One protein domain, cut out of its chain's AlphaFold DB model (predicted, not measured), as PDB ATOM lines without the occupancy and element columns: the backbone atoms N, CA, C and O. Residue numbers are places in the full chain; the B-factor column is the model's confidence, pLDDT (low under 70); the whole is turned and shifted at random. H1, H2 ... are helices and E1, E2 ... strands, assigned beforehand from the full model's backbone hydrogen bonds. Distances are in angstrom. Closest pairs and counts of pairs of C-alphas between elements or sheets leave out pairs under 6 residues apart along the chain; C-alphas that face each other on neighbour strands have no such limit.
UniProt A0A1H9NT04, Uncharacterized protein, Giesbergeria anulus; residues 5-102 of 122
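AT A GLANCE: This is residues 5 to 102 of the 122 residues of an uncharacterized protein of Giesbergeria anulus (UniProt A0A1H9NT04). Two small strongly twisted sheets follow one another roughly end to end: a long curving slab of E1, E4 and E5 runs out to one end of the domain, and at the other end a shorter sheet of E3, E2 and E6 has the single helix H1 over one face. The chain passes from E1 into the hairpin E2 and E3 of the shorter sheet, then back into the hairpin E4 and E5 of the long one, and returns through E6. The printed part has 98 residues, with six named strands followed by one named helix, and is mostly strand; both sheets are antiparallel, in the orders E1, E4, E5 and E3, E2, E6. The whole is only just loose, close to compact, with a radius of gyration of the C-alphas of 15.3 A, and elongated, spanning 44 by 28 by 25 A.

IN THESE COORDINATES: Find C-alpha 5 at (-115.995, 105.521, -17.343); from there E1, residues 5 to 14, runs 26.2 A and bends by 58 degrees at residue 8. E2 is residues 20 to 25, 15.8 A, and E3 residues 30 to 36, 18.5 A. At C-alpha 39, (-105.355, 125.623, -9.432), begins E4, residues 39 to 48, 28.7 A. E5, residues 55 to 63, covers 25.3 A, and E6, residues 73 to 77, 11.0 A. H1, residues 94 to 101, ends at C-alpha 101, (-99.620, 108.072, 9.293), after 10.3 A.

HOW THE PARTS SIT: Look first at inner strand E4: with E1 it pairs through N 11 and O 42, 2.9 A, and with E5 through N 43 and O 59, 2.9 A. In the other sheet, E2 is the inner strand; N 23 and O 32 of E3 are 2.9 A apart, and N 22 and O 75 of E6 also 2.9 A. Between the sheets, the closest C-alphas of E2 and E5 are those of Ile 21 and Pro 62, 7.5 A. E5 and E6 are only just apart, at 8.1 A. H1 is on the sheet of E3, E2 and E6, at a height over the sheet of 8.8 A, over E3 and E2, and slantwise to the strands, at 36 degrees to E2 on the local plane. Its closest C-alpha pair with E3 is Val 31 and Gln 98, 5.7 A. In H1 every O i to N i+4 pair is within hydrogen-bond range.

THE WHOLE: The two C-alphas farthest apart, Ser 28 and Lys 52, are 46.7 A apart. The printed part has no cut. The link from E6 to H1 is long, 16 residues; within it residues 83 to 84 pair antiparallel with residues 76 to 77 of E6 and with 90 to 91. Mean pLDDT of the printed part is 90.6; residues 48 to 54 are under 70.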
ATOM      1  N   GLU A   5    -115.944 104.084 -17.598       78.81
ATOM      2  CA  GLU A   5    -115.995 105.521 -17.343       78.81
ATOM      3  C   GLU A   5    -116.069 106.307 -18.651       78.81
ATOM      4  O   GLU A   5    -115.254 106.153 -19.561       78.81
ATOM      5  N   LYS A   6    -117.063 107.191 -18.749       85.81
ATOM      6  CA  LYS A   6    -117.162 108.166 -19.833       85.81
ATOM      7  C   LYS A   6    -116.819 109.548 -19.295       85.81
ATOM      8  O   LYS A   6    -117.622 110.129 -18.566       85.81
ATOM      9  N   PHE A   7    -115.685 110.096 -19.720       89.00
ATOM     10  CA  PHE A   7    -115.337 111.495 -19.480       89.00
ATOM     11  C   PHE A   7    -116.430 112.434 -20.016       89.00
ATOM     12  O   PHE A   7    -116.929 112.252 -21.134       89.00
ATOM     13  N   LEU A   8    -116.823 113.417 -19.205       92.31
ATOM     14  CA  LEU A   8    -117.837 114.411 -19.555       92.31
ATOM     15  C   LEU A   8    -117.235 115.808 -19.710       92.31
ATOM     16  O   LEU A   8    -117.497 116.463 -20.716       92.31
ATOM     17  N   SER A   9    -116.452 116.268 -18.732       95.75
ATOM     18  CA  SER A   9    -115.890 117.621 -18.728       95.75
ATOM     19  C   SER A   9    -114.686 117.760 -17.805       95.75
ATOM     20  O   SER A   9    -114.567 117.033 -16.821       95.75
ATOM     21  N   VAL A  10    -113.860 118.769 -18.087       95.56
ATOM     22  CA  VAL A  10    -112.813 119.272 -17.193       95.56
ATOM     23  C   VAL A  10    -113.056 120.753 -16.916       95.56
ATOM     24  O   VAL A  10    -113.391 121.511 -17.826       95.56
ATOM     25  N   THR A  11    -112.911 121.165 -15.660       96.81
ATOM     26  CA  THR A  11    -112.954 122.572 -15.238       96.81
ATOM     27  C   THR A  11    -111.706 122.891 -14.433       96.81
ATOM     28  O   THR A  11    -111.344 122.122 -13.548       96.81
ATOM     29  N   ILE A  12    -111.069 124.027 -14.720       96.62
ATOM     30  CA  ILE A  12    -109.916 124.520 -13.964       96.62
ATOM     31  C   ILE A  12    -110.342 125.751 -13.164       96.62
ATOM     32  O   ILE A  12    -110.843 126.719 -13.738       96.62
ATOM     33  N   ILE A  13    -110.141 125.719 -11.847       96.94
ATOM     34  CA  ILE A  13    -110.449 126.829 -10.937       96.94
ATOM     35  C   ILE A  13    -109.143 127.310 -10.294       96.94
ATOM     36  O   ILE A  13    -108.479 126.503  -9.649       96.94
ATOM     37  N   PRO A  14    -108.758 128.592 -10.418       97.12
ATOM     38  CA  PRO A  14    -107.581 129.116  -9.727       97.12
ATOM     39  C   PRO A  14    -107.671 128.906  -8.210       97.12
ATOM     40  O   PRO A  14    -108.713 129.169  -7.604       97.12
ATOM     41  N   ALA A  15    -106.583 128.448  -7.594       96.19
ATOM     42  CA  ALA A  15    -106.512 128.301  -6.147       96.19
ATOM     43  C   ALA A  15    -106.212 129.658  -5.498       96.19
ATOM     44  O   ALA A  15    -105.516 130.501  -6.068       96.19
ATOM     45  N   GLN A  16    -106.727 129.881  -4.287       95.06
ATOM     46  CA  GLN A  16    -106.235 130.996  -3.481       95.06
ATOM     47  C   GLN A  16    -104.785 130.710  -3.053       95.06
ATOM     48  O   GLN A  16    -104.403 129.548  -2.933       95.06
ATOM     49  N   PRO A  17    -103.952 131.732  -2.807       95.50
ATOM     50  CA  PRO A  17    -102.613 131.508  -2.279       95.50
ATOM     51  C   PRO A  17    -102.636 130.808  -0.911       95.50
ATOM     52  O   PRO A  17    -103.526 131.052  -0.100       95.50
ATOM     53  N   GLY A  18    -101.612 129.996  -0.634       95.69
ATOM     54  CA  GLY A  18    -101.405 129.366   0.676       95.69
ATOM     55  C   GLY A  18    -101.761 127.882   0.752       95.69
ATOM     56  O   GLY A  18    -101.490 127.268   1.779       95.69
ATOM     57  N   PHE A  19    -102.300 127.296  -0.319       97.38
ATOM     58  CA  PHE A  19    -102.493 125.850  -0.416       97.38
ATOM     59  C   PHE A  19    -101.206 125.143  -0.857       97.38
ATOM     60  O   PHE A  19    -100.520 125.617  -1.765       97.38
ATOM     61  N   PHE A  20    -100.895 123.997  -0.249       97.12
ATOM     62  CA  PHE A  20     -99.722 123.182  -0.588       97.12
ATOM     63  C   PHE A  20    -100.053 121.702  -0.618       97.12
ATOM     64  O   PHE A  20    -100.849 121.220   0.183       97.12
ATOM     65  N   ILE A  21     -99.393 120.969  -1.500       96.38
ATOM     66  CA  ILE A  21     -99.561 119.523  -1.595       96.38
ATOM     67  C   ILE A  21     -98.829 118.833  -0.457       96.38
ATOM     68  O   ILE A  21     -97.754 119.271  -0.050       96.38
ATOM     69  N   ILE A  22     -99.411 117.754   0.055       96.88
ATOM     70  CA  ILE A  22     -98.759 116.862   1.006       96.88
ATOM     71  C   ILE A  22     -98.486 115.514   0.344       96.88
ATOM     72  O   ILE A  22     -99.397 114.876  -0.196       96.88
ATOM     73  N   TYR A  23     -97.237 115.076   0.440       95.12
ATOM     74  CA  TYR A  23     -96.754 113.786  -0.033       95.12
ATOM     75  C   TYR A  23     -96.453 112.840   1.124       95.12
ATOM     76  O   TYR A  23     -96.216 113.261   2.256       95.12
ATOM     77  N   ASP A  24     -96.459 111.551   0.806       93.75
ATOM     78  CA  ASP A  24     -96.128 110.461   1.717       93.75
ATOM     79  C   ASP A  24     -94.841 109.784   1.248       93.75
ATOM     80  O   ASP A  24     -94.864 109.012   0.284       93.75
ATOM     81  N   ASP A  25     -93.724 110.071   1.912       93.38
ATOM     82  CA  ASP A  25     -92.473 109.355   1.691       93.38
ATOM     83  C   ASP A  25     -92.433 108.118   2.594       93.38
ATOM     84  O   ASP A  25     -92.115 108.156   3.785       93.38
ATOM     85  N   LYS A  26     -92.787 106.982   1.994       91.38
ATOM     86  CA  LYS A  26     -92.879 105.696   2.692       91.38
ATOM     87  C   LYS A  26     -91.525 105.123   3.088       91.38
ATOM     88  O   LYS A  26     -91.484 104.308   4.013       91.38
ATOM     89  N   ASP A  27     -90.451 105.521   2.412       92.25
ATOM     90  CA  ASP A  27     -89.111 105.000   2.673       92.25
ATOM     91  C   ASP A  27     -88.527 105.657   3.926       92.25
ATOM     92  O   ASP A  27     -88.021 104.967   4.816       92.25
ATOM     93  N   SER A  28     -88.667 106.979   4.039       93.88
ATOM     94  CA  SER A  28     -88.271 107.739   5.231       93.88
ATOM     95  C   SER A  28     -89.323 107.727   6.346       93.88
ATOM     96  O   SER A  28     -89.006 108.064   7.488       93.88
ATOM     97  N   LYS A  29     -90.547 107.263   6.049       94.38
ATOM     98  CA  LYS A  29     -91.724 107.334   6.931       94.38
ATOM     99  C   LYS A  29     -92.032 108.770   7.352       94.38
ATOM    100  O   LYS A  29     -92.278 109.050   8.530       94.38
ATOM    101  N   GLU A  30     -92.022 109.672   6.383       95.00
ATOM    102  CA  GLU A  30     -92.227 111.102   6.576       95.00
ATOM    103  C   GLU A  30     -93.369 111.609   5.691       95.00
ATOM    104  O   GLU A  30     -93.507 111.213   4.533       95.00
ATOM    105  N   VAL A  31     -94.198 112.503   6.231       95.44
ATOM    106  CA  VAL A  31     -95.110 113.314   5.420       95.44
ATOM    107  C   VAL A  31     -94.471 114.653   5.098       95.44
ATOM    108  O   VAL A  31     -94.055 115.402   5.979       95.44
ATOM    109  N   ILE A  32     -94.406 114.957   3.806       95.50
ATOM    110  CA  ILE A  32     -93.629 116.073   3.280       95.50
ATOM    111  C   ILE A  32     -94.581 117.103   2.691       95.50
ATOM    112  O   ILE A  32     -95.447 116.786   1.873       95.50
ATOM    113  N   LYS A  33     -94.385 118.363   3.075       96.25
ATOM    114  CA  LYS A  33     -95.004 119.497   2.397       96.25
ATOM    115  C   LYS A  33     -94.280 119.755   1.077       96.25
ATOM    116  O   LYS A  33     -93.094 120.076   1.075       96.25
ATOM    117  N   GLY A  34     -95.005 119.618  -0.020       94.19
ATOM    118  CA  GLY A  34     -94.512 119.816  -1.373       94.19
ATOM    119  C   GLY A  34     -94.856 121.185  -1.951       94.19
ATOM    120  O   GLY A  34     -94.841 122.214  -1.271       94.19
ATOM    121  N   GLU A  35     -95.146 121.180  -3.245       95.12
ATOM    122  CA  GLU A  35     -95.368 122.348  -4.081       95.12
ATOM    123  C   GLU A  35     -96.648 123.118  -3.716       95.12
ATOM    124  O   GLU A  35     -97.621 122.548  -3.208       95.12
ATOM    125  N   PRO A  36     -96.683 124.433  -4.007       96.19
ATOM    126  CA  PRO A  36     -97.906 125.210  -3.899       96.19
ATOM    127  C   PRO A  36     -98.940 124.758  -4.937       96.19
ATOM    128  O   PRO A  36     -98.617 124.515  -6.103       96.19
ATOM    129  N   VAL A  37    -100.203 124.727  -4.521       97.19
ATOM    130  CA  VAL A  37    -101.341 124.502  -5.417       97.19
ATOM    131  C   VAL A  37    -101.693 125.822  -6.095       97.19
ATOM    132  O   VAL A  37    -101.983 126.810  -5.421       97.19
ATOM    133  N   ILE A  38    -101.680 125.845  -7.428       97.12
ATOM    134  CA  ILE A  38    -101.999 127.044  -8.222       97.12
ATOM    135  C   ILE A  38    -103.420 127.013  -8.793       97.12
ATOM    136  O   ILE A  38    -104.007 128.060  -9.073       97.12
ATOM    137  N   ALA A  39    -103.995 125.821  -8.953       97.75
ATOM    138  CA  ALA A  39    -105.355 125.623  -9.432       97.75
ATOM    139  C   ALA A  39    -105.920 124.275  -8.968       97.75
ATOM    140  O   ALA A  39    -105.207 123.417  -8.456       97.75
ATOM    141  N   TRP A  40    -107.216 124.099  -9.182       96.50
ATOM    142  CA  TRP A  40    -107.956 122.868  -8.972       96.50
ATOM    143  C   TRP A  40    -108.490 122.386 -10.309       96.50
ATOM    144  O   TRP A  40    -109.237 123.109 -10.974       96.50
ATOM    145  N   GLN A  41    -108.126 121.170 -10.691       96.00
ATOM    146  CA  GLN A  41    -108.716 120.475 -11.821       96.00
ATOM    147  C   GLN A  41    -109.879 119.627 -11.327       96.00
ATOM    148  O   GLN A  41    -109.709 118.761 -10.475       96.00
ATOM    149  N   ILE A  42    -111.068 119.880 -11.864       95.31
ATOM    150  CA  ILE A  42    -112.272 119.108 -11.579       95.31
ATOM    151  C   ILE A  42    -112.608 118.313 -12.831       95.31
ATOM    152  O   ILE A  42    -113.007 118.887 -13.849       95.31
ATOM    153  N   GLU A  43    -112.446 117.000 -12.752       94.19
ATOM    154  CA  GLU A  43    -112.846 116.073 -13.804       94.19
ATOM    155  C   GLU A  43    -114.191 115.460 -13.470       94.19
ATOM    156  O   GLU A  43    -114.372 114.890 -12.397       94.19
ATOM    157  N   THR A  44    -115.134 115.554 -14.402       92.75
ATOM    158  CA  THR A  44    -116.456 114.950 -14.270       92.75
ATOM    159  C   THR A  44    -116.561 113.751 -15.200       92.75
ATOM    160  O   THR A  44    -116.396 113.876 -16.419       92.75
ATOM    161  N   VAL A  45    -116.895 112.593 -14.638       91.31
ATOM    162  CA  VAL A  45    -117.044 111.324 -15.354       91.31
ATOM    163  C   VAL A  45    -118.428 110.736 -15.115       91.31
ATOM    164  O   VAL A  45    -119.067 110.966 -14.088       91.31
ATOM    165  N   ARG A  46    -118.915 109.958 -16.078       86.69
ATOM    166  CA  ARG A  46    -120.076 109.086 -15.907       86.69
ATOM    167  C   ARG A  46    -119.596 107.652 -15.759       86.69
ATOM    168  O   ARG A  46    -119.066 107.095 -16.718       86.69
ATOM    169  N   VAL A  47    -119.854 107.049 -14.608       83.25
ATOM    170  CA  VAL A  47    -119.552 105.644 -14.328       83.25
ATOM    171  C   VAL A  47    -120.755 104.798 -14.736       83.25
ATOM    172  O   VAL A  47    -121.861 104.966 -14.217       83.25
ATOM    173  N   LYS A  48    -120.585 103.868 -15.682       69.00
ATOM    174  CA  LYS A  48    -121.614 102.852 -15.942       69.00
ATOM    175  C   LYS A  48    -121.459 101.716 -14.927       69.00
ATOM    176  O   LYS A  48    -120.500 100.956 -15.007       69.00
ATOM    177  N   GLY A  49    -122.401 101.591 -13.988       61.03
ATOM    178  CA  GLY A  49    -122.358 100.509 -12.992       61.03
ATOM    179  C   GLY A  49    -123.458 100.477 -11.922       61.03
ATOM    180  O   GLY A  49    -123.640  99.429 -11.315       61.03
ATOM    181  N   GLY A  50    -124.213 101.562 -11.709       53.78
ATOM    182  CA  GLY A  50    -125.350 101.602 -10.772       53.78
ATOM    183  C   GLY A  50    -126.712 101.386 -11.443       53.78
ATOM    184  O   GLY A  50    -126.876 101.664 -12.635       53.78
ATOM    185  N   GLU A  51    -127.685 100.865 -10.685       52.81
ATOM    186  CA  GLU A  51    -129.050 100.544 -11.123       52.81
ATOM    187  C   GLU A  51    -129.729 101.737 -11.828       52.81
ATOM    188  O   GLU A  51    -130.274 102.629 -11.194       52.81
ATOM    189  N   LYS A  52    -129.757 101.704 -13.168       52.00
ATOM    190  CA  LYS A  52    -130.470 102.638 -14.063       52.00
ATOM    191  C   LYS A  52    -129.859 104.054 -14.127       52.00
ATOM    192  O   LYS A  52    -130.149 104.922 -13.320       52.00
ATOM    193  N   ASN A  53    -129.153 104.295 -15.238       58.56
ATOM    194  CA  ASN A  53    -128.482 105.539 -15.653       58.56
ATOM    195  C   ASN A  53    -127.205 105.843 -14.863       58.56
ATOM    196  O   ASN A  53    -127.264 106.282 -13.727       58.56
ATOM    197  N   GLY A  54    -126.054 105.625 -15.514       69.94
ATOM    198  CA  GLY A  54    -124.728 105.778 -14.912       69.94
ATOM    199  C   GLY A  54    -124.576 107.039 -14.062       69.94
ATOM    200  O   GLY A  54    -124.917 108.140 -14.507       69.94
ATOM    201  N   GLU A  55    -124.069 106.841 -12.852       82.69
ATOM    202  CA  GLU A  55    -123.830 107.882 -11.863       82.69
ATOM    203  C   GLU A  55    -122.771 108.861 -12.380       82.69
ATOM    204  O   GLU A  55    -121.835 108.482 -13.094       82.69
ATOM    205  N   ILE A  56    -122.957 110.144 -12.071       87.19
ATOM    206  CA  ILE A  56    -122.005 111.198 -12.416       87.19
ATOM    207  C   ILE A  56    -121.169 111.481 -11.176       87.19
ATOM    208  O   ILE A  56    -121.713 111.853 -10.139       87.19
ATOM    209  N   PHE A  57    -119.858 111.347 -11.317       88.56
ATOM    210  CA  PHE A  57    -118.883 111.642 -10.276       88.56
ATOM    211  C   PHE A  57    -117.988 112.786 -10.722       88.56
ATOM    212  O   PHE A  57    -117.762 112.983 -11.916       88.56
ATOM    213  N   SER A  58    -117.507 113.568  -9.759       90.38
ATOM    214  CA  SER A  58    -116.458 114.552 -10.003       90.38
ATOM    215  C   SER A  58    -115.301 114.322  -9.046       90.38
ATOM    216  O   SER A  58    -115.518 114.121  -7.851       90.38
ATOM    217  N   HIS A  59    -114.089 114.364  -9.584       88.44
ATOM    218  CA  HIS A  59    -112.848 114.242  -8.834       88.44
ATOM    219  C   HIS A  59    -112.104 115.570  -8.914       88.44
ATOM    220  O   HIS A  59    -111.906 116.110 -10.002       88.44
ATOM    221  N   THR A  60    -111.718 116.098  -7.755       92.00
ATOM    222  CA  THR A  60    -110.932 117.327  -7.652       92.00
ATOM    223  C   THR A  60    -109.476 116.960  -7.416       92.00
ATOM    224  O   THR A  60    -109.166 116.232  -6.475       92.00
ATOM    225  N   MET A  61    -108.588 117.486  -8.250       94.19
ATOM    226  CA  MET A  61    -107.148 117.274  -8.178       94.19
ATOM    227  C   MET A  61    -106.434 118.625  -8.058       94.19
ATOM    228  O   MET A  61    -106.773 119.558  -8.794       94.19
ATOM    229  N   PRO A  62    -105.463 118.767  -7.142       96.12
ATOM    230  CA  PRO A  62    -104.624 119.955  -7.088       96.12
ATOM    231  C   PRO A  62    -103.713 120.014  -8.319       96.12
ATOM    232  O   PRO A  62    -103.196 118.995  -8.763       96.12
ATOM    233  N   VAL A  63    -103.505 121.212  -8.856       96.25
ATOM    234  CA  VAL A  63    -102.589 121.490  -9.969       96.25
ATOM    235  C   VAL A  63    -101.398 122.281  -9.435       96.25
ATOM    236  O   VAL A  63    -101.589 123.292  -8.747       96.25
ATOM    237  N   VAL A  64    -100.185 121.828  -9.748       94.00
ATOM    238  CA  VAL A  64     -98.920 122.448  -9.311       94.00
ATOM    239  C   VAL A  64     -98.371 123.429 -10.348       94.00
ATOM    240  O   VAL A  64     -98.948 123.628 -11.415       94.00
ATOM    241  N   PHE A  65     -97.265 124.098 -10.011       88.50
ATOM    242  CA  PHE A  65     -96.714 125.230 -10.765       88.50
ATOM    243  C   PHE A  65     -96.380 124.934 -12.238       88.50
ATOM    244  O   PHE A  65     -96.364 125.862 -13.046       88.50
ATOM    245  N   ASP A  66     -96.107 123.678 -12.590       88.12
ATOM    246  CA  ASP A  66     -95.827 123.260 -13.968       88.12
ATOM    247  C   ASP A  66     -97.104 123.014 -14.799       88.12
ATOM    248  O   ASP A  66     -97.029 122.691 -15.984       88.12
ATOM    249  N   GLY A  67     -98.280 123.215 -14.194       85.44
ATOM    250  CA  GLY A  67     -99.586 123.035 -14.817       85.44
ATOM    251  C   GLY A  67    -100.078 121.590 -14.829       85.44
ATOM    252  O   GLY A  67    -101.133 121.330 -15.411       85.44
ATOM    253  N   THR A  68     -99.360 120.656 -14.204       89.56
ATOM    254  CA  THR A  68     -99.780 119.257 -14.109       89.56
ATOM    255  C   THR A  68    -100.671 119.022 -12.882       89.56
ATOM    256  O   THR A  68    -100.442 119.609 -11.817       89.56
ATOM    257  N   PRO A  69    -101.723 118.187 -13.000       90.31
ATOM    258  CA  PRO A  69    -102.400 117.636 -11.835       90.31
ATOM    259  C   PRO A  69    -101.393 116.845 -11.012       90.31
ATOM    260  O   PRO A  69    -100.674 116.004 -11.548       90.31
ATOM    261  N   ALA A  70    -101.337 117.104  -9.713       88.81
ATOM    262  CA  ALA A  70    -100.426 116.371  -8.864       88.81
ATOM    263  C   ALA A  70    -100.871 114.919  -8.745       88.81
ATOM    264  O   ALA A  70    -102.017 114.617  -8.402       88.81
ATOM    265  N   GLU A  71     -99.928 114.021  -8.980       84.25
ATOM    266  CA  GLU A  71    -100.096 112.597  -8.754       84.25
ATOM    267  C   GLU A  71     -99.544 112.220  -7.373       84.25
ATOM    268  O   GLU A  71     -98.655 112.882  -6.840       84.25
ATOM    269  N   ASN A  72    -100.062 111.137  -6.788       84.31
ATOM    270  CA  ASN A  72     -99.559 110.544  -5.536       84.31
ATOM    271  C   ASN A  72     -99.562 111.463  -4.299       84.31
ATOM    272  O   ASN A  72     -98.876 111.183  -3.314       84.31
ATOM    273  N   TRP A  73    -100.352 112.535  -4.315       92.56
ATOM    274  CA  TRP A  73    -100.605 113.335  -3.124       92.56
ATOM    275  C   TRP A  73    -101.504 112.574  -2.144       92.56
ATOM    276  O   TRP A  73    -102.368 111.788  -2.541       92.56
ATOM    277  N   ILE A  74    -101.308 112.818  -0.851       94.00
ATOM    278  CA  ILE A  74    -102.124 112.225   0.219       94.00
ATOM    279  C   ILE A  74    -102.995 113.244   0.946       94.00
ATOM    280  O   ILE A  74    -103.867 112.864   1.716       94.00
ATOM    281  N   GLY A  75    -102.758 114.534   0.724       95.31
ATOM    282  CA  GLY A  75    -103.527 115.617   1.313       95.31
ATOM    283  C   GLY A  75    -103.132 116.973   0.749       95.31
ATOM    284  O   GLY A  75    -102.185 117.094  -0.031       95.31
ATOM    285  N   VAL A  76    -103.860 117.999   1.166       96.75
ATOM    286  CA  VAL A  76    -103.516 119.397   0.908       96.75
ATOM    287  C   VAL A  76    -103.469 120.133   2.237       96.75
ATOM    288  O   VAL A  76    -104.382 120.003   3.048       96.75
ATOM    289  N   GLN A  77    -102.418 120.916   2.456       97.62
ATOM    290  CA  GLN A  77    -102.391 121.917   3.509       97.62
ATOM    291  C   GLN A  77    -103.176 123.150   3.060       97.62
ATOM    292  O   GLN A  77    -102.881 123.722   2.010       97.62
ATOM    293  N   ASN A  78    -104.126 123.581   3.883       96.94
ATOM    294  CA  ASN A  78    -104.926 124.786   3.712       96.94
ATOM    295  C   ASN A  78    -104.147 126.055   4.134       96.94
ATOM    296  O   ASN A  78    -103.145 125.967   4.854       96.94
ATOM    297  N   PRO A  79    -104.600 127.261   3.738       96.75
ATOM    298  CA  PRO A  79    -103.956 128.523   4.117       96.75
ATOM    299  C   PRO A  79    -103.873 128.785   5.630       96.75
ATOM    300  O   PRO A  79    -103.017 129.548   6.072       96.75
ATOM    301  N   ASP A  80    -104.742 128.163   6.427       96.62
ATOM    302  CA  ASP A  80    -104.747 128.222   7.894       96.62
ATOM    303  C   ASP A  80    -103.871 127.136   8.558       96.62
ATOM    304  O   ASP A  80    -103.786 127.074   9.784       96.62
ATOM    305  N   ASN A  81    -103.144 126.353   7.753       95.50
ATOM    306  CA  ASN A  81    -102.292 125.218   8.118       95.50
ATOM    307  C   ASN A  81    -103.015 123.930   8.536       95.50
ATOM    308  O   ASN A  81    -102.327 122.972   8.899       95.50
ATOM    309  N   THR A  82    -104.344 123.844   8.429       97.56
ATOM    310  CA  THR A  82    -105.020 122.543   8.548       97.56
ATOM    311  C   THR A  82    -104.720 121.674   7.326       97.56
ATOM    312  O   THR A  82    -104.315 122.174   6.275       97.56
ATOM    313  N   ILE A  83    -104.869 120.356   7.455       97.31
ATOM    314  CA  ILE A  83    -104.641 119.395   6.372       97.31
ATOM    315  C   ILE A  83    -105.958 118.726   5.999       97.31
ATOM    316  O   ILE A  83    -106.595 118.097   6.840       97.31
ATOM    317  N   THR A  84    -106.338 118.786   4.727       95.69
ATOM    318  CA  THR A  84    -107.481 118.047   4.184       95.69
ATOM    319  C   THR A  84    -106.994 116.804   3.448       95.69
ATOM    320  O   THR A  84    -106.243 116.903   2.476       95.69
ATOM    321  N   LEU A  85    -107.443 115.629   3.892       93.00
ATOM    322  CA  LEU A  85    -107.192 114.359   3.210       93.00
ATOM    323  C   LEU A  85    -108.301 114.081   2.176       93.00
ATOM    324  O   LEU A  85    -109.480 114.297   2.478       93.00
ATOM    325  N   PRO A  86    -107.979 113.582   0.968       84.88
ATOM    326  CA  PRO A  86    -108.995 113.210  -0.004       84.88
ATOM    327  C   PRO A  86    -109.875 112.081   0.549       84.88
ATOM    328  O   PRO A  86    -109.382 111.012   0.900       84.88
ATOM    329  N   PHE A  87    -111.188 112.326   0.585       76.62
ATOM    330  CA  PHE A  87    -112.231 111.376   1.007       76.62
ATOM    331  C   PHE A  87    -112.222 110.947   2.490       76.62
ATOM    332  O   PHE A  87    -112.929 110.001   2.836       76.62
ATOM    333  N   ASP A  88    -111.478 111.626   3.368       81.88
ATOM    334  CA  ASP A  88    -111.467 111.337   4.813       81.88
ATOM    335  C   ASP A  88    -111.773 112.607   5.625       81.88
ATOM    336  O   ASP A  88    -112.816 113.238   5.434       81.88
ATOM    337  N   ARG A  89    -110.880 112.972   6.546       87.62
ATOM    338  CA  ARG A  89    -111.063 114.023   7.543       87.62
ATOM    339  C   ARG A  89    -110.110 115.186   7.325       87.62
ATOM    340  O   ARG A  89    -109.120 115.095   6.599       87.62
ATOM    341  N   GLU A  90    -110.403 116.256   8.046       93.44
ATOM    342  CA  GLU A  90    -109.481 117.360   8.255       93.44
ATOM    343  C   GLU A  90    -108.650 117.117   9.525       93.44
ATOM    344  O   GLU A  90    -109.170 116.638  10.537       93.44
ATOM    345  N   LEU A  91    -107.361 117.431   9.457       95.62
ATOM    346  CA  LEU A  91    -106.404 117.395  10.562       95.62
ATOM    347  C   LEU A  91    -105.919 118.816  10.844       95.62
ATOM    348  O   LEU A  91    -105.894 119.661   9.954       95.62
ATOM    349  N   LYS A  92    -105.513 119.104  12.075       96.50
ATOM    350  CA  LYS A  92    -105.150 120.460  12.502       96.50
ATOM    351  C   LYS A  92    -103.765 120.889  12.040       96.50
ATOM    352  O   LYS A  92    -103.509 122.088  12.004       96.50
ATOM    353  N   SER A  93    -102.872 119.944  11.748       95.81
ATOM    354  CA  SER A  93    -101.508 120.252  11.322       95.81
ATOM    355  C   SER A  93    -100.821 119.089  10.600       95.81
ATOM    356  O   SER A  93    -101.324 117.961  10.568       95.81
ATOM    357  N   LEU A  94     -99.643 119.368  10.030       95.00
ATOM    358  CA  LEU A  94     -98.789 118.362   9.396       95.00
ATOM    359  C   LEU A  94     -98.238 117.355  10.418       95.00
ATOM    360  O   LEU A  94     -98.110 116.176  10.106       95.00
ATOM    361  N   GLU A  95     -97.962 117.790  11.649       95.06
ATOM    362  CA  GLU A  95     -97.509 116.918  12.739       95.06
ATOM    363  C   GLU A  95     -98.593 115.916  13.142       95.06
ATOM    364  O   GLU A  95     -98.294 114.741  13.344       95.06
ATOM    365  N   GLU A  96     -99.857 116.347  13.201       95.12
ATOM    366  CA  GLU A  96    -100.976 115.435  13.458       95.12
ATOM    367  C   GLU A  96    -101.094 114.390  12.340       95.12
ATOM    368  O   GLU A  96    -101.298 113.206  12.612       95.12
ATOM    369  N   LEU A  97    -100.892 114.797  11.082       95.12
ATOM    370  CA  LEU A  97    -100.836 113.864   9.960       95.12
ATOM    371  C   LEU A  97     -99.645 112.899  10.068       95.12
ATOM    372  O   LEU A  97     -99.812 111.704   9.822       95.12
ATOM    373  N   GLN A  98     -98.467 113.377  10.467       95.94
ATOM    374  CA  GLN A  98     -97.287 112.540  10.680       95.94
ATOM    375  C   GLN A  98     -97.546 111.469  11.743       95.94
ATOM    376  O   GLN A  98     -97.232 110.300  11.525       95.94
ATOM    377  N   GLU A  99     -98.142 111.840  12.875       94.69
ATOM    378  CA  GLU A  99     -98.487 110.898  13.944       94.69
ATOM    379  C   GLU A  99     -99.590 109.922  13.525       94.69
ATOM    380  O   GLU A  99     -99.520 108.736  13.854       94.69
ATOM    381  N   TYR A 100    -100.578 110.397  12.767       91.88
ATOM    382  CA  TYR A 100    -101.644 109.566  12.212       91.88
ATOM    383  C   TYR A 100    -101.102 108.526  11.222       91.88
ATOM    384  O   TYR A 100    -101.510 107.363  11.252       91.88
ATOM    385  N   ARG A 101    -100.171 108.927  10.350       91.75
ATOM    386  CA  ARG A 101     -99.620 108.072   9.293       91.75
ATOM    387  C   ARG A 101     -98.542 107.121   9.807       91.75
ATOM    388  O   ARG A 101     -98.530 105.947   9.437       91.75
ATOM    389  N   TYR A 102     -97.665 107.624  10.671       94.06
ATOM    390  CA  TYR A 102     -96.496 106.930  11.204       94.06
ATOM    391  C   TYR A 102     -96.426 107.096  12.726       94.06
ATOM    392  O   TYR A 102     -95.553 107.801  13.246       94.06
TER     393      TYR A 102